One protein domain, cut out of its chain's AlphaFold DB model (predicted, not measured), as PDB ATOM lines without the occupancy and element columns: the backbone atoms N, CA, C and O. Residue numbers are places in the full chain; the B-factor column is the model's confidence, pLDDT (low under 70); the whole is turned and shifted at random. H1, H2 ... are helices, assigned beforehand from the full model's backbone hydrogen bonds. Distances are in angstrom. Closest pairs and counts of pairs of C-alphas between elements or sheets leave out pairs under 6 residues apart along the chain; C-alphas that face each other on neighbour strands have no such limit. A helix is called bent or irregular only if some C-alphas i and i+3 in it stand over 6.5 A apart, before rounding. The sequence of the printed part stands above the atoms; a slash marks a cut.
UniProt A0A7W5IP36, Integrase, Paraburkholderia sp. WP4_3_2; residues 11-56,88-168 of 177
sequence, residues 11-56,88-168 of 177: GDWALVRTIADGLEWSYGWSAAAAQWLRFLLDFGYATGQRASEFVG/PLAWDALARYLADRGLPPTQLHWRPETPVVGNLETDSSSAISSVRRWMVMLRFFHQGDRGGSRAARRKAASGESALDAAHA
ATOM      1  N   GLY A  11      51.418 167.252   6.306       68.88
ATOM      2  CA  GLY A  11      51.590 165.812   6.097       68.88
ATOM      3  C   GLY A  11      51.580 165.009   7.402       68.88
ATOM      4  O   GLY A  11      50.930 163.968   7.472       68.88
ATOM      5  N   ASP A  12      52.227 165.510   8.463       72.75
ATOM      6  CA  ASP A  12      52.154 164.854   9.777       72.75
ATOM      7  C   ASP A  12      50.717 164.855  10.319       72.75
ATOM      8  O   ASP A  12      50.279 163.887  10.937       72.75
ATOM      9  N   TRP A  13      49.973 165.937  10.082       79.12
ATOM     10  CA  TRP A  13      48.589 166.061  10.518       79.12
ATOM     11  C   TRP A  13      47.647 165.141   9.737       79.12
ATOM     12  O   TRP A  13      46.790 164.492  10.337       79.12
ATOM     13  N   ALA A  14      47.839 165.018   8.423       79.62
ATOM     14  CA  ALA A  14      47.115 164.056   7.596       79.62
ATOM     15  C   ALA A  14      47.356 162.611   8.064       79.62
ATOM     16  O   ALA A  14      46.411 161.828   8.175       79.62
ATOM     17  N   LEU A  15      48.600 162.272   8.422       78.56
ATOM     18  CA  LEU A  15      48.933 160.964   8.985       78.56
ATOM     19  C   LEU A  15      48.242 160.732  10.337       78.56
ATOM     20  O   LEU A  15      47.666 159.668  10.554       78.56
ATOM     21  N   VAL A  16      48.256 161.726  11.231       82.75
ATOM     22  CA  VAL A  16      47.560 161.653  12.527       82.75
ATOM     23  C   VAL A  16      46.065 161.390  12.340       82.75
ATOM     24  O   VAL A  16      45.536 160.490  12.991       82.75
ATOM     25  N   ARG A  17      45.392 162.113  11.434       84.81
ATOM     26  CA  ARG A  17      43.965 161.882  11.148       84.81
ATOM     27  C   ARG A  17      43.708 160.497  10.562       84.81
ATOM     28  O   ARG A  17      42.824 159.805  11.043       84.81
ATOM     29  N   THR A  18      44.551 160.051   9.630       86.25
ATOM     30  CA  THR A  18      44.450 158.705   9.038       86.25
ATOM     31  C   THR A  18      44.507 157.614  10.110       86.25
ATOM     32  O   THR A  18      43.706 156.681  10.103       86.25
ATOM     33  N   ILE A  19      45.430 157.732  11.071       82.81
ATOM     34  CA  ILE A  19      45.518 156.784  12.191       82.81
ATOM     35  C   ILE A  19      44.276 156.899  13.084       82.81
ATOM     36  O   ILE A  19      43.745 155.873  13.507       82.81
ATOM     37  N   ALA A  20      43.805 158.120  13.361       86.44
ATOM     38  CA  ALA A  20      42.633 158.370  14.199       86.44
ATOM     39  C   ALA A  20      41.340 157.771  13.610       86.44
ATOM     40  O   ALA A  20      40.544 157.196  14.355       86.44
ATOM     41  N   ASP A  21      41.162 157.836  12.291       87.69
ATOM     42  CA  ASP A  21      40.021 157.246  11.579       87.69
ATOM     43  C   ASP A  21      40.033 155.712  11.615       87.69
ATOM     44  O   ASP A  21      38.981 155.074  11.635       87.69
ATOM     45  N   GLY A  22      41.219 155.104  11.700       85.44
ATOM     46  CA  GLY A  22      41.379 153.653  11.804       85.44
ATOM     47  C   GLY A  22      41.223 153.077  13.216       85.44
ATOM     48  O   GLY A  22      41.274 151.857  13.366       85.44
ATOM     49  N   LEU A  23      41.074 153.897  14.264       85.56
ATOM     50  CA  LEU A  23      41.136 153.425  15.661       85.56
ATOM     51  C   LEU A  23      40.081 152.380  16.014       85.56
ATOM     52  O   LEU A  23      40.402 151.386  16.672       85.56
ATOM     53  N   GLU A  24      38.850 152.612  15.571       83.81
ATOM     54  CA  GLU A  24      37.698 151.749  15.835       83.81
ATOM     55  C   GLU A  24      37.870 150.362  15.203       83.81
ATOM     56  O   GLU A  24      37.621 149.345  15.844       83.81
ATOM     57  N   TRP A  25      38.383 150.319  13.975       83.19
ATOM     58  CA  TRP A  25      38.418 149.102  13.162       83.19
ATOM     59  C   TRP A  25      39.726 148.320  13.290       83.19
ATOM     60  O   TRP A  25      39.725 147.093  13.216       83.19
ATOM     61  N   SER A  26      40.843 149.016  13.507       80.94
ATOM     62  CA  SER A  26      42.184 148.432  13.362       80.94
ATOM     63  C   SER A  26      42.976 148.358  14.667       80.94
ATOM     64  O   SER A  26      43.983 147.655  14.731       80.94
ATOM     65  N   TYR A  27      42.558 149.075  15.718       73.81
ATOM     66  CA  TYR A  27      43.373 149.246  16.929       73.81
ATOM     67  C   TYR A  27      42.654 148.888  18.239       73.81
ATOM     68  O   TYR A  27      43.207 149.118  19.321       73.81
ATOM     69  N   GLY A  28      41.451 148.308  18.163       78.44
ATOM     70  CA  GLY A  28      40.699 147.830  19.330       78.44
ATOM     71  C   GLY A  28      40.238 148.956  20.257       78.44
ATOM     72  O   GLY A  28      40.226 148.797  21.482       78.44
ATOM     73  N   TRP A  29      39.944 150.129  19.695       84.50
ATOM     74  CA  TRP A  29      39.302 151.219  20.423       84.50
ATOM     75  C   TRP A  29      37.788 151.059  20.342       84.50
ATOM     76  O   TRP A  29      37.265 150.648  19.312       84.50
ATOM     77  N   SER A  30      37.072 151.423  21.408       86.44
ATOM     78  CA  SER A  30      35.623 151.577  21.292       86.44
ATOM     79  C   SER A  30      35.300 152.739  20.351       86.44
ATOM     80  O   SER A  30      36.044 153.726  20.307       86.44
ATOM     81  N   ALA A  31      34.165 152.650  19.651       86.62
ATOM     82  CA  ALA A  31      33.669 153.714  18.779       86.62
ATOM     83  C   ALA A  31      33.656 155.071  19.505       86.62
ATOM     84  O   ALA A  31      34.275 156.030  19.046       86.62
ATOM     85  N   ALA A  32      33.087 155.111  20.716       85.19
ATOM     86  CA  ALA A  32      33.021 156.315  21.543       85.19
ATOM     87  C   ALA A  32      34.405 156.923  21.841       85.19
ATOM     88  O   ALA A  32      34.579 158.140  21.765       85.19
ATOM     89  N   ALA A  33      35.416 156.099  22.143       82.44
ATOM     90  CA  ALA A  33      36.763 156.598  22.415       82.44
ATOM     91  C   ALA A  33      37.465 157.116  21.153       82.44
ATOM     92  O   ALA A  33      38.164 158.130  21.212       82.44
ATOM     93  N   ALA A  34      37.263 156.449  20.015       87.69
ATOM     94  CA  ALA A  34      37.797 156.879  18.727       87.69
ATOM     95  C   ALA A  34      37.143 158.187  18.242       87.69
ATOM     96  O   ALA A  34      37.841 159.101  17.806       87.69
ATOM     97  N   GLN A  35      35.817 158.308  18.342       89.31
ATOM     98  CA  GLN A  35      35.056 159.526  18.017       89.31
ATOM     99  C   GLN A  35      35.487 160.704  18.899       89.31
ATOM    100  O   GLN A  35      35.816 161.778  18.399       89.31
ATOM    101  N   TRP A  36      35.574 160.480  20.213       87.69
ATOM    102  CA  TRP A  36      36.026 161.485  21.174       87.69
ATOM    103  C   TRP A  36      37.431 162.010  20.857       87.69
ATOM    104  O   TRP A  36      37.674 163.218  20.891       87.69
ATOM    105  N   LEU A  37      38.362 161.118  20.510       86.88
ATOM    106  CA  LEU A  37      39.722 161.519  20.173       86.88
ATOM    107  C   LEU A  37      39.795 162.270  18.837       86.88
ATOM    108  O   LEU A  37      40.474 163.294  18.769       86.88
ATOM    109  N   ARG A  38      39.087 161.803  17.799       90.25
ATOM    110  CA  ARG A  38      38.990 162.502  16.504       90.25
ATOM    111  C   ARG A  38      38.471 163.923  16.681       90.25
ATOM    112  O   ARG A  38      39.071 164.860  16.161       90.25
ATOM    113  N   PHE A  39      37.424 164.085  17.489       90.62
ATOM    114  CA  PHE A  39      36.901 165.397  17.844       90.62
ATOM    115  C   PHE A  39      37.968 166.285  18.488       90.62
ATOM    116  O   PHE A  39      38.186 167.399  18.026       90.62
ATOM    117  N   LEU A  40      38.675 165.804  19.516       86.94
ATOM    118  CA  LEU A  40      39.701 166.613  20.179       86.94
ATOM    119  C   LEU A  40      40.865 166.992  19.264       86.94
ATOM    120  O   LEU A  40      41.408 168.089  19.405       86.94
ATOM    121  N   LEU A  41      41.244 166.104  18.346       86.50
ATOM    122  CA  LEU A  41      42.268 166.374  17.346       86.50
ATOM    123  C   LEU A  41      41.813 167.494  16.401       86.50
ATOM    124  O   LEU A  41      42.473 168.532  16.340       86.50
ATOM    125  N   ASP A  42      40.677 167.332  15.721       88.81
ATOM    126  CA  ASP A  42      40.173 168.324  14.764       88.81
ATOM    127  C   ASP A  42      39.843 169.663  15.443       88.81
ATOM    128  O   ASP A  42      40.242 170.728  14.967       88.81
ATOM    129  N   PHE A  43      39.149 169.619  16.581       87.81
ATOM    130  CA  PHE A  43      38.694 170.807  17.294       87.81
ATOM    131  C   PHE A  43      39.858 171.567  17.935       87.81
ATOM    132  O   PHE A  43      39.941 172.791  17.816       87.81
ATOM    133  N   GLY A  44      40.802 170.859  18.562       84.56
ATOM    134  CA  GLY A  44      42.013 171.461  19.123       84.56
ATOM    135  C   GLY A  44      42.907 172.072  18.044       84.56
ATOM    136  O   GLY A  44      43.400 173.184  18.211       84.56
ATOM    137  N   TYR A  45      43.055 171.398  16.901       84.06
ATOM    138  CA  TYR A  45      43.801 171.928  15.757       84.06
ATOM    139  C   TYR A  45      43.166 173.202  15.189       84.06
ATOM    140  O   TYR A  45      43.865 174.179  14.924       84.06
ATOM    141  N   ALA A  46      41.841 173.210  15.029       87.06
ATOM    142  CA  ALA A  46      41.118 174.337  14.450       87.06
ATOM    143  C   ALA A  46      41.088 175.577  15.360       87.06
ATOM    144  O   ALA A  46      41.112 176.704  14.870       87.06
ATOM    145  N   THR A  47      41.038 175.377  16.678       83.62
ATOM    146  CA  THR A  47      40.896 176.461  17.667       83.62
ATOM    147  C   THR A  47      42.221 176.895  18.295       83.62
ATOM    148  O   THR A  47      42.304 177.982  18.863       83.62
ATOM    149  N   GLY A  48      43.257 176.053  18.222       77.62
ATOM    150  CA  GLY A  48      44.539 176.278  18.889       77.62
ATOM    151  C   GLY A  48      44.470 176.209  20.420       77.62
ATOM    152  O   GLY A  48      45.422 176.615  21.074       77.62
ATOM    153  N   GLN A  49      43.360 175.737  20.998       74.06
ATOM    154  CA  GLN A  49      43.197 175.599  22.448       74.06
ATOM    155  C   GLN A  49      43.531 174.184  22.917       74.06
ATOM    156  O   GLN A  49      43.404 173.195  22.184       74.06
ATOM    157  N   ARG A  50      43.896 174.066  24.190       65.00
ATOM    158  CA  ARG A  50      44.157 172.772  24.822       65.00
ATOM    159  C   ARG A  50      42.841 172.081  25.152       65.00
ATOM    160  O   ARG A  50      41.895 172.705  25.618       65.00
ATOM    161  N   ALA A  51      42.804 170.753  25.046       64.62
ATOM    162  CA  ALA A  51      41.625 169.976  25.440       64.62
ATOM    163  C   ALA A  51      41.188 170.245  26.895       64.62
ATOM    164  O   ALA A  51      40.003 170.165  27.210       64.62
ATOM    165  N   SER A  52      42.134 170.591  27.781       63.31
ATOM    166  CA  SER A  52      41.861 170.976  29.170       63.31
ATOM    167  C   SER A  52      41.154 172.327  29.323       63.31
ATOM    168  O   SER A  52      40.519 172.544  30.347       63.31
ATOM    169  N   GLU A  53      41.250 173.223  28.341       70.19
ATOM    170  CA  GLU A  53      40.613 174.552  28.357       70.19
ATOM    171  C   GLU A  53      39.135 174.485  27.952       70.19
ATOM    172  O   GLU A  53      38.349 175.357  28.313       70.19
ATOM    173  N   PHE A  54      38.724 173.403  27.284       69.38
ATOM    174  CA  PHE A  54      37.318 173.111  26.991       69.38
ATOM    175  C   PHE A  54      36.591 172.381  28.121       69.38
ATOM    176  O   PHE A  54      35.394 172.102  28.027       69.38
ATOM    177  N   VAL A  55      37.295 172.038  29.197       65.69
ATOM    178  CA  VAL A  55      36.711 171.301  30.317       65.69
ATOM    179  C   VAL A  55      35.767 172.231  31.067       65.69
ATOM    180  O   VAL A  55      36.194 173.221  31.648       65.69
ATOM    181  N   GLY A  56      34.476 171.898  31.043       71.25
ATOM    182  CA  GLY A  56      33.415 172.739  31.602       71.25
ATOM    183  C   GLY A  56      32.782 173.703  30.595       71.25
ATOM    184  O   GLY A  56      31.839 174.404  30.951       71.25
ATOM    185  N   PRO A  88      35.022 177.351  10.466       90.75
ATOM    186  CA  PRO A  88      34.252 176.263   9.853       90.75
ATOM    187  C   PRO A  88      34.762 174.856  10.203       90.75
ATOM    188  O   PRO A  88      33.983 173.999  10.594       90.75
ATOM    189  N   LEU A  89      36.086 174.649  10.216       88.00
ATOM    190  CA  LEU A  89      36.682 173.366  10.605       88.00
ATOM    191  C   LEU A  89      36.350 172.949  12.053       88.00
ATOM    192  O   LEU A  89      36.117 171.769  12.312       88.00
ATOM    193  N   ALA A  90      36.333 173.897  12.996       91.62
ATOM    194  CA  ALA A  90      35.961 173.634  14.386       91.62
ATOM    195  C   ALA A  90      34.459 173.356  14.511       91.62
ATOM    196  O   ALA A  90      34.056 172.465  15.257       91.62
ATOM    197  N   TRP A  91      33.639 174.098  13.761       93.00
ATOM    198  CA  TRP A  91      32.194 173.898  13.715       93.00
ATOM    199  C   TRP A  91      31.831 172.514  13.168       93.00
ATOM    200  O   TRP A  91      31.087 171.778  13.811       93.00
ATOM    201  N   ASP A  92      32.429 172.109  12.047       93.56
ATOM    202  CA  ASP A  92      32.204 170.796  11.439       93.56
ATOM    203  C   ASP A  92      32.647 169.658  12.360       93.56
ATOM    204  O   ASP A  92      31.991 168.619  12.430       93.56
ATOM    205  N   ALA A  93      33.761 169.836  13.075       93.06
ATOM    206  CA  ALA A  93      34.221 168.873  14.071       93.06
ATOM    207  C   ALA A  93      33.222 168.740  15.230       93.06
ATOM    208  O   ALA A  93      32.913 167.623  15.646       93.06
ATOM    209  N   LEU A  94      32.682 169.860  15.721       93.38
ATOM    210  CA  LEU A  94      31.657 169.867  16.764       93.38
ATOM    211  C   LEU A  94      30.360 169.205  16.288       93.38
ATOM    212  O   LEU A  94      29.830 168.346  16.988       93.38
ATOM    213  N   ALA A  95      29.869 169.555  15.099       94.38
ATOM    214  CA  ALA A  95      28.644 168.995  14.536       94.38
ATOM    215  C   ALA A  95      28.747 167.474  14.343       94.38
ATOM    216  O   ALA A  95      27.852 166.742  14.772       94.38
ATOM    217  N   ARG A  96      29.864 166.989  13.778       94.62
ATOM    218  CA  ARG A  96      30.152 165.549  13.650       94.62
ATOM    219  C   ARG A  96      30.166 164.858  15.010       94.62
ATOM    220  O   ARG A  96      29.485 163.858  15.196       94.62
ATOM    221  N   TYR A  97      30.865 165.434  15.985       93.44
ATOM    222  CA  TYR A  97      30.960 164.856  17.324       93.44
ATOM    223  C   TYR A  97      29.625 164.843  18.088       93.44
ATOM    224  O   TYR A  97      29.381 163.963  18.915       93.44
ATOM    225  N   LEU A  98      28.744 165.814  17.845       93.62
ATOM    226  CA  LEU A  98      27.385 165.789  18.381       93.62
ATOM    227  C   LEU A  98      26.572 164.657  17.755       93.62
ATOM    228  O   LEU A  98      25.960 163.891  18.496       93.62
ATOM    229  N   ALA A  99      26.639 164.495  16.433       94.06
ATOM    230  CA  ALA A  99      25.969 163.401  15.736       94.06
ATOM    231  C   ALA A  99      26.461 162.021  16.213       94.06
ATOM    232  O   ALA A  99      25.638 161.159  16.516       94.06
ATOM    233  N   ASP A 100      27.774 161.846  16.390       91.31
ATOM    234  CA  ASP A 100      28.383 160.624  16.942       91.31
ATOM    235  C   ASP A 100      27.860 160.283  18.351       91.31
ATOM    236  O   ASP A 100      27.752 159.115  18.720       91.31
ATOM    237  N   ARG A 101      27.496 161.304  19.139       89.81
ATOM    238  CA  ARG A 101      26.882 161.157  20.470       89.81
ATOM    239  C   ARG A 101      25.356 160.999  20.441       89.81
ATOM    240  O   ARG A 101      24.747 160.946  21.507       89.81
ATOM    241  N   GLY A 102      24.725 160.980  19.267       91.25
ATOM    242  CA  GLY A 102      23.264 160.990  19.134       91.25
ATOM    243  C   GLY A 102      22.614 162.308  19.575       91.25
ATOM    244  O   GLY A 102      21.437 162.335  19.930       91.25
ATOM    245  N   LEU A 103      23.378 163.403  19.591       92.81
ATOM    246  CA  LEU A 103      22.917 164.743  19.943       92.81
ATOM    247  C   LEU A 103      22.578 165.551  18.681       92.81
ATOM    248  O   LEU A 103      23.177 165.331  17.626       92.81
ATOM    249  N   PRO A 104      21.653 166.522  18.768       93.31
ATOM    250  CA  PRO A 104      21.305 167.345  17.621       93.31
ATOM    251  C   PRO A 104      22.512 168.190  17.171       93.31
ATOM    252  O   PRO A 104      23.072 168.928  17.984       93.31
ATOM    253  N   PRO A 105      22.906 168.151  15.885       90.56
ATOM    254  CA  PRO A 105      24.023 168.952  15.380       90.56
ATOM    255  C   PRO A 105      23.652 170.433  15.191       90.56
ATOM    256  O   PRO A 105      24.530 171.286  15.116       90.56
ATOM    257  N   THR A 106      22.358 170.757  15.138       90.25
ATOM    258  CA  THR A 106      21.853 172.118  14.914       90.25
ATOM    259  C   THR A 106      21.679 172.881  16.224       90.25
ATOM    260  O   THR A 106      20.949 172.434  17.110       90.25
ATOM    261  N   GLN A 107      22.271 174.077  16.299       89.06
ATOM    262  CA  GLN A 107      22.299 174.922  17.501       89.06
ATOM    263  C   GLN A 107      20.922 175.214  18.108       89.06
ATOM    264  O   GLN A 107      20.787 175.227  19.328       89.06
ATOM    265  N   LEU A 108      19.887 175.375  17.278       90.69
ATOM    266  CA  LEU A 108      18.512 175.634  17.728       90.69
ATOM    267  C   LEU A 108      17.953 174.539  18.656       90.69
ATOM    268  O   LEU A 108      17.062 174.803  19.457       90.69
ATOM    269  N   HIS A 109      18.473 173.316  18.557       93.50
ATOM    270  CA  HIS A 109      18.008 172.161  19.325       93.50
ATOM    271  C   HIS A 109      18.948 171.784  20.477       93.50
ATOM    272  O   HIS A 109      18.746 170.759  21.132       93.50
ATOM    273  N   TRP A 110      19.995 172.573  20.729       94.00
ATOM    274  CA  TRP A 110      20.950 172.278  21.790       94.00
ATOM    275  C   TRP A 110      20.345 172.507  23.172       94.00
ATOM    276  O   TRP A 110      19.701 173.519  23.434       94.00
ATOM    277  N   ARG A 111      20.628 171.577  24.088       93.44
ATOM    278  CA  ARG A 111      20.438 171.798  25.524       93.44
ATOM    279  C   ARG A 111      21.653 172.580  26.052       93.44
ATOM    280  O   ARG A 111      22.763 172.039  25.941       93.44
ATOM    281  N   PRO A 112      21.501 173.814  26.573       92.31
ATOM    282  CA  PRO A 112      22.617 174.703  26.931       92.31
ATOM    283  C   PRO A 112      23.642 174.121  27.911       92.31
ATOM    284  O   PRO A 112      24.799 174.536  27.923       92.31
ATOM    285  N   GLU A 113      23.235 173.155  28.719       90.38
ATOM    286  CA  GLU A 113      23.986 172.514  29.799       90.38
ATOM    287  C   GLU A 113      24.853 171.365  29.271       90.38
ATOM    288  O   GLU A 113      25.722 170.852  29.976       90.38
ATOM    289  N   THR A 114      24.627 170.955  28.019       90.12
ATOM    290  CA  THR A 114      25.337 169.848  27.379       90.12
ATOM    291  C   THR A 114      26.823 170.174  27.266       90.12
ATOM    292  O   THR A 114      27.169 171.170  26.627       90.12
ATOM    293  N   PRO A 115      27.728 169.345  27.807       89.06
ATOM    294  CA  PRO A 115      29.161 169.562  27.657       89.06
ATOM    295  C   PRO A 115      29.616 169.474  26.194       89.06
ATOM    296  O   PRO A 115      29.282 168.516  25.481       89.06
ATOM    297  N   VAL A 116      30.442 170.438  25.766       88.19
ATOM    298  CA  VAL A 116      31.094 170.445  24.442       88.19
ATOM    299  C   VAL A 116      31.913 169.171  24.269       88.19
ATOM    300  O   VAL A 116      31.746 168.460  23.286       88.19
ATOM    301  N   VAL A 117      32.726 168.837  25.274       83.19
ATOM    302  CA  VAL A 117      33.455 167.568  25.362       83.19
ATOM    303  C   VAL A 117      32.665 166.627  26.277       83.19
ATOM    304  O   VAL A 117      32.578 166.874  27.481       83.19
ATOM    305  N   GLY A 118      32.076 165.564  25.725       75.50
ATOM    306  CA  GLY A 118      31.320 164.571  26.499       75.50
ATOM    307  C   GLY A 118      32.211 163.690  27.374       75.50
ATOM    308  O   GLY A 118      33.432 163.672  27.189       75.50
ATOM    309  N   ASN A 119      31.599 162.951  28.311       67.19
ATOM    310  CA  ASN A 119      32.305 161.904  29.046       67.19
ATOM    311  C   ASN A 119      32.622 160.708  28.129       67.19
ATOM    312  O   ASN A 119      31.861 160.410  27.216       67.19
ATOM    313  N   LEU A 120      33.778 160.072  28.338       60.28
ATOM    314  CA  LEU A 120      34.269 158.940  27.549       60.28
ATOM    315  C   LEU A 120      33.442 157.680  27.835       60.28
ATOM    316  O   LEU A 120      33.389 156.778  27.005       60.28
ATOM    317  N   GLU A 121      32.809 157.620  29.006       50.62
ATOM    318  CA  GLU A 121      31.807 156.609  29.323       50.62
ATOM    319  C   GLU A 121      30.411 157.152  29.059       50.62
ATOM    320  O   GLU A 121      30.006 158.176  29.610       50.62
ATOM    321  N   THR A 122      29.674 156.412  28.238       48.44
ATOM    322  CA  THR A 122      28.278 156.652  27.866       48.44
ATOM    323  C   THR A 122      27.304 156.538  29.050       48.44
ATOM    324  O   THR A 122      26.114 156.724  28.842       48.44
ATOM    325  N   ASP A 123      27.763 156.298  30.287       39.94
ATOM    326  CA  ASP A 123      26.855 156.002  31.407       39.94
ATOM    327  C   ASP A 123      27.181 156.675  32.750       39.94
ATOM    328  O   ASP A 123      26.769 156.223  33.814       39.94
ATOM    329  N   SER A 124      27.900 157.800  32.755       38.06
ATOM    330  CA  SER A 124      27.861 158.649  33.949       38.06
ATOM    331  C   SER A 124      27.942 160.128  33.614       38.06
ATOM    332  O   SER A 124      28.858 160.610  32.945       38.06
ATOM    333  N   SER A 125      26.998 160.874  34.179       35.06
ATOM    334  CA  SER A 125      26.922 162.335  34.280       35.06
ATOM    335  C   SER A 125      28.100 162.978  35.037       35.06
ATOM    336  O   SER A 125      28.009 164.115  35.496       35.06
ATOM    337  N   SER A 126      29.227 162.276  35.171       37.94
ATOM    338  CA  SER A 126      30.438 162.757  35.822       37.94
ATOM    339  C   SER A 126      31.410 163.353  34.795       37.94
ATOM    340  O   SER A 126      31.496 162.920  33.650       37.94
ATOM    341  N   ALA A 127      32.145 164.399  35.169       40.00
ATOM    342  CA  ALA A 127      33.187 164.954  34.310       40.00
ATOM    343  C   ALA A 127      34.344 163.945  34.174       40.00
ATOM    344  O   ALA A 127      34.857 163.471  35.188       40.00
ATOM    345  N   ILE A 128      34.820 163.652  32.951       51.25
ATOM    346  CA  ILE A 128      36.051 162.851  32.771       51.25
ATOM    347  C   ILE A 128      37.169 163.524  33.568       51.25
ATOM    348  O   ILE A 128      37.431 164.720  33.383       51.25
ATOM    349  N   SER A 129      37.870 162.770  34.414       56.38
ATOM    350  CA  SER A 129      39.058 163.290  35.088       56.38
ATOM    351  C   SER A 129      40.119 163.677  34.047       56.38
ATOM    352  O   SER A 129      40.341 162.976  33.058       56.38
ATOM    353  N   SER A 130      40.803 164.804  34.252       54.91
ATOM    354  CA  SER A 130      41.853 165.286  33.334       54.91
ATOM    355  C   SER A 130      42.912 164.222  33.014       54.91
ATOM    356  O   SER A 130      43.433 164.159  31.902       54.91
ATOM    357  N   VAL A 131      43.150 163.321  33.967       53.62
ATOM    358  CA  VAL A 131      44.089 162.205  33.861       53.62
ATOM    359  C   VAL A 131      43.643 161.172  32.823       53.62
ATOM    360  O   VAL A 131      44.452 160.746  32.003       53.62
ATOM    361  N   ARG A 132      42.360 160.788  32.789       62.19
ATOM    362  CA  ARG A 132      41.865 159.788  31.827       62.19
ATOM    363  C   ARG A 132      41.929 160.313  30.393       62.19
ATOM    364  O   ARG A 132      42.331 159.580  29.496       62.19
ATOM    365  N   ARG A 133      41.633 161.602  30.189       65.31
ATOM    366  CA  ARG A 133      41.807 162.280  28.891       65.31
ATOM    367  C   ARG A 133      43.257 162.230  28.410       65.31
ATOM    368  O   ARG A 133      43.520 161.881  27.261       65.31
ATOM    369  N   TRP A 134      44.185 162.543  29.311       61.75
ATOM    370  CA  TRP A 134      45.618 162.491  29.049       61.75
ATOM    371  C   TRP A 134      46.098 161.076  28.698       61.75
ATOM    372  O   TRP A 134      46.800 160.899  27.707       61.75
ATOM    373  N   MET A 135      45.656 160.047  29.431       60.91
ATOM    374  CA  MET A 135      46.007 158.653  29.130       60.91
ATOM    375  C   MET A 135      45.502 158.191  27.758       60.91
ATOM    376  O   MET A 135      46.202 157.451  27.071       60.91
ATOM    377  N   VAL A 136      44.313 158.633  27.336       66.81
ATOM    378  CA  VAL A 136      43.774 158.323  26.001       66.81
ATOM    379  C   VAL A 136      44.645 158.948  24.910       66.81
ATOM    380  O   VAL A 136      45.054 158.250  23.982       66.81
ATOM    381  N   MET A 137      45.008 160.226  25.048       68.12
ATOM    382  CA  MET A 137      45.943 160.877  24.121       68.12
ATOM    383  C   MET A 137      47.303 160.168  24.089       68.12
ATOM    384  O   MET A 137      47.825 159.882  23.013       68.12
ATOM    385  N   LEU A 138      47.860 159.816  25.250       65.62
ATOM    386  CA  LEU A 138      49.120 159.077  25.336       65.62
ATOM    387  C   LEU A 138      49.043 157.700  24.667       65.62
ATOM    388  O   LEU A 138      49.949 157.336  23.917       65.62
ATOM    389  N   ARG A 139      47.960 156.942  24.886       75.00
ATOM    390  CA  ARG A 139      47.747 155.639  24.237       75.00
ATOM    391  C   ARG A 139      47.735 155.783  22.720       75.00
ATOM    392  O   ARG A 139      48.357 154.972  22.043       75.00
ATOM    393  N   PHE A 140      47.069 156.805  22.188       73.81
ATOM    394  CA  PHE A 140      47.049 157.074  20.752       73.81
ATOM    395  C   PHE A 140      48.450 157.324  20.188       73.81
ATOM    396  O   PHE A 140      48.851 156.677  19.219       73.81
ATOM    397  N   PHE A 141      49.229 158.199  20.829       67.81
ATOM    398  CA  PHE A 141      50.590 158.486  20.373       67.81
ATOM    399  C   PHE A 141      51.526 157.276  20.504       67.81
ATOM    400  O   PHE A 141      52.384 157.087  19.646       67.81
ATOM    401  N   HIS A 142      51.328 156.411  21.503       67.31
ATOM    402  CA  HIS A 142      52.027 155.125  21.584       67.31
ATOM    403  C   HIS A 142      51.577 154.121  20.511       67.31
ATOM    404  O   HIS A 142      52.394 153.342  20.022       67.31
ATOM    405  N   GLN A 143      50.304 154.133  20.108       63.09
ATOM    406  CA  GLN A 143      49.776 153.254  19.060       63.09
ATOM    407  C   GLN A 143      50.349 153.616  17.681       63.09
ATOM    408  O   GLN A 143      50.736 152.726  16.921       63.09
ATOM    409  N   GLY A 144      50.486 154.917  17.395       55.38
ATOM    410  CA  GLY A 144      51.162 155.424  16.195       55.38
ATOM    411  C   GLY A 144      52.652 155.062  16.122       55.38
ATOM    412  O   GLY A 144      53.260 155.139  15.055       55.38
ATOM    413  N   ASP A 145      53.247 154.600  17.225       48.00
ATOM    414  CA  ASP A 145      54.679 154.323  17.335       48.00
ATOM    415  C   ASP A 145      55.113 152.970  16.735       48.00
ATOM    416  O   ASP A 145      56.304 152.762  16.476       48.00
ATOM    417  N   ARG A 146      54.154 152.075  16.432       49.06
ATOM    418  CA  ARG A 146      54.398 150.835  15.664       49.06
ATOM    419  C   ARG A 146      54.430 151.048  14.142       49.06
ATOM    420  O   ARG A 146      54.767 150.113  13.425       49.06
ATOM    421  N   GLY A 147      54.134 152.261  13.656       47.88
ATOM    422  CA  GLY A 147      54.144 152.607  12.225       47.88
ATOM    423  C   GLY A 147      54.680 154.004  11.862       47.88
ATOM    424  O   GLY A 147      54.631 154.366  10.692       47.88
ATOM    425  N   GLY A 148      55.191 154.803  12.816       44.09
ATOM    426  CA  GLY A 148      55.462 156.240  12.620       44.09
ATOM    427  C   GLY A 148      56.846 156.756  13.058       44.09
ATOM    428  O   GLY A 148      57.489 156.253  13.982       44.09
ATOM    429  N   SER A 149      57.312 157.795  12.354       46.47
ATOM    430  CA  SER A 149      58.639 158.438  12.423       46.47
ATOM    431  C   SER A 149      59.110 158.867  13.830       46.47
ATOM    432  O   SER A 149      58.336 159.350  14.656       46.47
ATOM    433  N   ARG A 150      60.433 158.797  14.080       46.09
ATOM    434  CA  ARG A 150      61.129 159.225  15.325       46.09
ATOM    435  C   ARG A 150      60.835 160.676  15.751       46.09
ATOM    436  O   ARG A 150      61.052 161.021  16.912       46.09
ATOM    437  N   ALA A 151      60.339 161.521  14.847       45.34
ATOM    438  CA  ALA A 151      59.922 162.891  15.150       45.34
ATOM    439  C   ALA A 151      58.629 162.957  15.989       45.34
ATOM    440  O   ALA A 151      58.522 163.820  16.862       45.34
ATOM    441  N   ALA A 152      57.693 162.020  15.795       41.03
ATOM    442  CA  ALA A 152      56.472 161.917  16.598       41.03
ATOM    443  C   ALA A 152      56.793 161.519  18.053       41.03
ATOM    444  O   ALA A 152      56.256 162.119  18.985       41.03
ATOM    445  N   ARG A 153      57.773 160.617  18.248       48.06
ATOM    446  CA  ARG A 153      58.279 160.181  19.570       48.06
ATOM    447  C   ARG A 153      58.754 161.339  20.444       48.06
ATOM    448  O   ARG A 153      58.394 161.422  21.613       48.06
ATOM    449  N   ARG A 154      59.540 162.263  19.880       45.09
ATOM    450  CA  ARG A 154      60.060 163.427  20.623       45.09
ATOM    451  C   ARG A 154      58.985 164.468  20.947       45.09
ATOM    452  O   ARG A 154      59.143 165.193  21.922       45.09
ATOM    453  N   LYS A 155      57.912 164.548  20.152       45.72
ATOM    454  CA  LYS A 155      56.828 165.528  20.334       45.72
ATOM    455  C   LYS A 155      55.753 165.046  21.310       45.72
ATOM    456  O   LYS A 155      55.322 165.834  22.145       45.72
ATOM    457  N   ALA A 156      55.393 163.760  21.279       40.38
ATOM    458  CA  ALA A 156      54.480 163.158  22.254       40.38
ATOM    459  C   ALA A 156      55.059 163.176  23.683       40.38
ATOM    460  O   ALA A 156      54.345 163.471  24.638       40.38
ATOM    461  N   ALA A 157      56.374 162.959  23.822       41.22
ATOM    462  CA  ALA A 157      57.072 163.002  25.108       41.22
ATOM    463  C   ALA A 157      57.169 164.408  25.738       41.22
ATOM    464  O   ALA A 157      57.460 164.512  26.925       41.22
ATOM    465  N   SER A 158      56.934 165.489  24.980       43.56
ATOM    466  CA  SER A 158      57.010 166.863  25.504       43.56
ATOM    467  C   SER A 158      55.676 167.400  26.034       43.56
ATOM    468  O   SER A 158      55.656 168.523  26.528       43.56
ATOM    469  N   GLY A 159      54.584 166.640  25.887       40.25
ATOM    470  CA  GLY A 159      53.288 166.785  26.562       40.25
ATOM    471  C   GLY A 159      52.511 168.106  26.489       40.25
ATOM    472  O   GLY A 159      51.340 168.110  26.847       40.25
ATOM    473  N   GLU A 160      53.080 169.210  26.008       39.59
ATOM    474  CA  GLU A 160      52.519 170.527  26.335       39.59
ATOM    475  C   GLU A 160      52.634 171.588  25.226       39.59
ATOM    476  O   GLU A 160      52.315 172.743  25.472       39.59
ATOM    477  N   SER A 161      53.069 171.228  24.007       43.22
ATOM    478  CA  SER A 161      53.374 172.219  22.946       43.22
ATOM    479  C   SER A 161      52.970 171.836  21.504       43.22
ATOM    480  O   SER A 161      53.094 172.649  20.590       43.22
ATOM    481  N   ALA A 162      52.467 170.621  21.250       36.53
ATOM    482  CA  ALA A 162      52.224 170.154  19.875       36.53
ATOM    483  C   ALA A 162      51.017 170.826  19.177       36.53
ATOM    484  O   ALA A 162      51.043 171.012  17.959       36.53
ATOM    485  N   LEU A 163      49.986 171.213  19.938       40.25
ATOM    486  CA  LEU A 163      48.780 171.876  19.419       40.25
ATOM    487  C   LEU A 163      49.006 173.386  19.208       40.25
ATOM    488  O   LEU A 163      48.658 173.913  18.153       40.25
ATOM    489  N   ASP A 164      49.708 174.041  20.141       35.47
ATOM    490  CA  ASP A 164      50.007 175.484  20.128       35.47
ATOM    491  C   ASP A 164      50.762 175.930  18.854       35.47
ATOM    492  O   ASP A 164      50.646 177.066  18.395       35.47
ATOM    493  N   ALA A 165      51.538 175.029  18.245       34.41
ATOM    494  CA  ALA A 165      52.413 175.348  17.121       34.41
ATOM    495  C   ALA A 165      51.794 175.052  15.735       34.41
ATOM    496  O   ALA A 165      52.221 175.649  14.743       34.41
ATOM    497  N   ALA A 166      50.773 174.188  15.644       36.31
ATOM    498  CA  ALA A 166      50.024 173.944  14.403       36.31
ATOM    499  C   ALA A 166      49.237 175.192  13.947       36.31
ATOM    500  O   ALA A 166      49.101 175.458  12.754       36.31
ATOM    501  N   HIS A 167      48.820 176.007  14.917       39.16
ATOM    502  CA  HIS A 167      48.088 177.257  14.735       39.16
ATOM    503  C   HIS A 167      48.896 178.361  14.018       39.16
ATOM    504  O   HIS A 167      48.337 179.187  13.300       39.16
ATOM    505  N   ALA A 168      50.230 178.361  14.140       35.03
ATOM    506  CA  ALA A 168      51.088 179.481  13.731       35.03
ATOM    507  C   ALA A 168      51.231 179.708  12.204       35.03
ATOM    508  O   ALA A 168      51.998 180.579  11.793       35.03
TER     509      ALA A 168
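AT A GLANCE: This is residues 11 to 56 and 88 to 168 of the 177 residues of the protein "Integrase" of Paraburkholderia sp. WP4_3_2 (UniProt A0A7W5IP36). The long helix H3 forms the middle, with H1 and H4 packed along it at two different sides and running opposite to it. H5 passes crosswise near H3 and folds back into H6 as a helical hairpin, while H7 packs by the last residues of H3. Residues 101 to 129, with no named element, form a wide loop from H4 to H5, and its Leu 108 and Arg 150 of H6 mark the two far ends. The printed part has 127 residues with seven named helices, H1 to H7 in chain order, and no named strand; its class is all helix. It is compact, with a radius of gyration of the C-alphas of 14.6 A and spans of 45 by 33 by 24 A.

IN THESE COORDINATES: H3, residues 31 to 47, runs 23.9 A from C-alpha 31 at (33.669, 153.714, 18.779) to C-alpha 47 at (40.896, 176.461, 17.667). H1 is residues 11 to 21, 15.4 A long, starting at C-alpha 11 (51.590, 165.812, 6.097). H2 is residues 23 to 26, and H4 is residues 88 to 100, 18.1 A long. H5, residues 130 to 146, spans 26.0 A; it is neither bent nor irregular, but only just: C-alphas 143 and 146 are 6.2 A apart. H6 is residues 150 to 156, and H7, residues 162 to 168, ends at C-alpha 168 (51.088, 179.481, 13.731).

HOW THE PARTS SIT: H3 is the hub, touching four helices, and the helix packing is mostly aligned, at shallow tilts. H3 touches H4 at a shallow tilt of 15 degrees, opposite ways, with the closest C-alphas, Phe 43 and Ala 90, 4.9 A apart. With residues 34 to 41 alone it touches H1, at a shallow tilt of 27 degrees, opposite ways; the closest C-alphas, Arg 38 and Ala 20, are 6.0 A apart. H1 and H4 are apart. With residues 44 to 47 alone H3 touches H7, at a steep tilt of 37 degrees, only just past shallow, the same way; the closest C-alphas, Tyr 45 and Leu 163, are 6.2 A apart. H2 and H3 only just touch, with 3 pairs of C-alphas within 8 A, the closest being Glu 24 and Ala 31 at 5.4 A. H5 is close to H3 but not clearly touching, about perpendicular at 85 degrees, with the closest C-alphas, Leu 37 and Met 137, 7.4 A apart. The hairpin H5 and H6 touches through residues 138 to 145 of H5 alone, at a shallow tilt of 3 degrees, opposite ways; the closest C-alphas, Phe 141 and Ala 156, are 6.4 A apart. In H1, H3 and H4 every O i to N i+4 pair is within hydrogen-bond range; in H5 11 of 13, in H6 2 of 3 and in H7 0 of 3 are, with 2 of 4 O i to N i+3 pairs in H7, and H2 is too short for an O i to N i+4 pair.

THE WHOLE: The two C-alphas farthest apart, Leu 108 and Arg 150, are 45.7 A apart. Residues 57 to 87 are not printed, and C-alphas 56 and 88 are 22.0 A apart across the cut. The link H4 to H5 is long, with 29 residues. Mean pLDDT of the printed part is 71.3; 54 residues are under 70, among them 119 to 138 and 141 to 168.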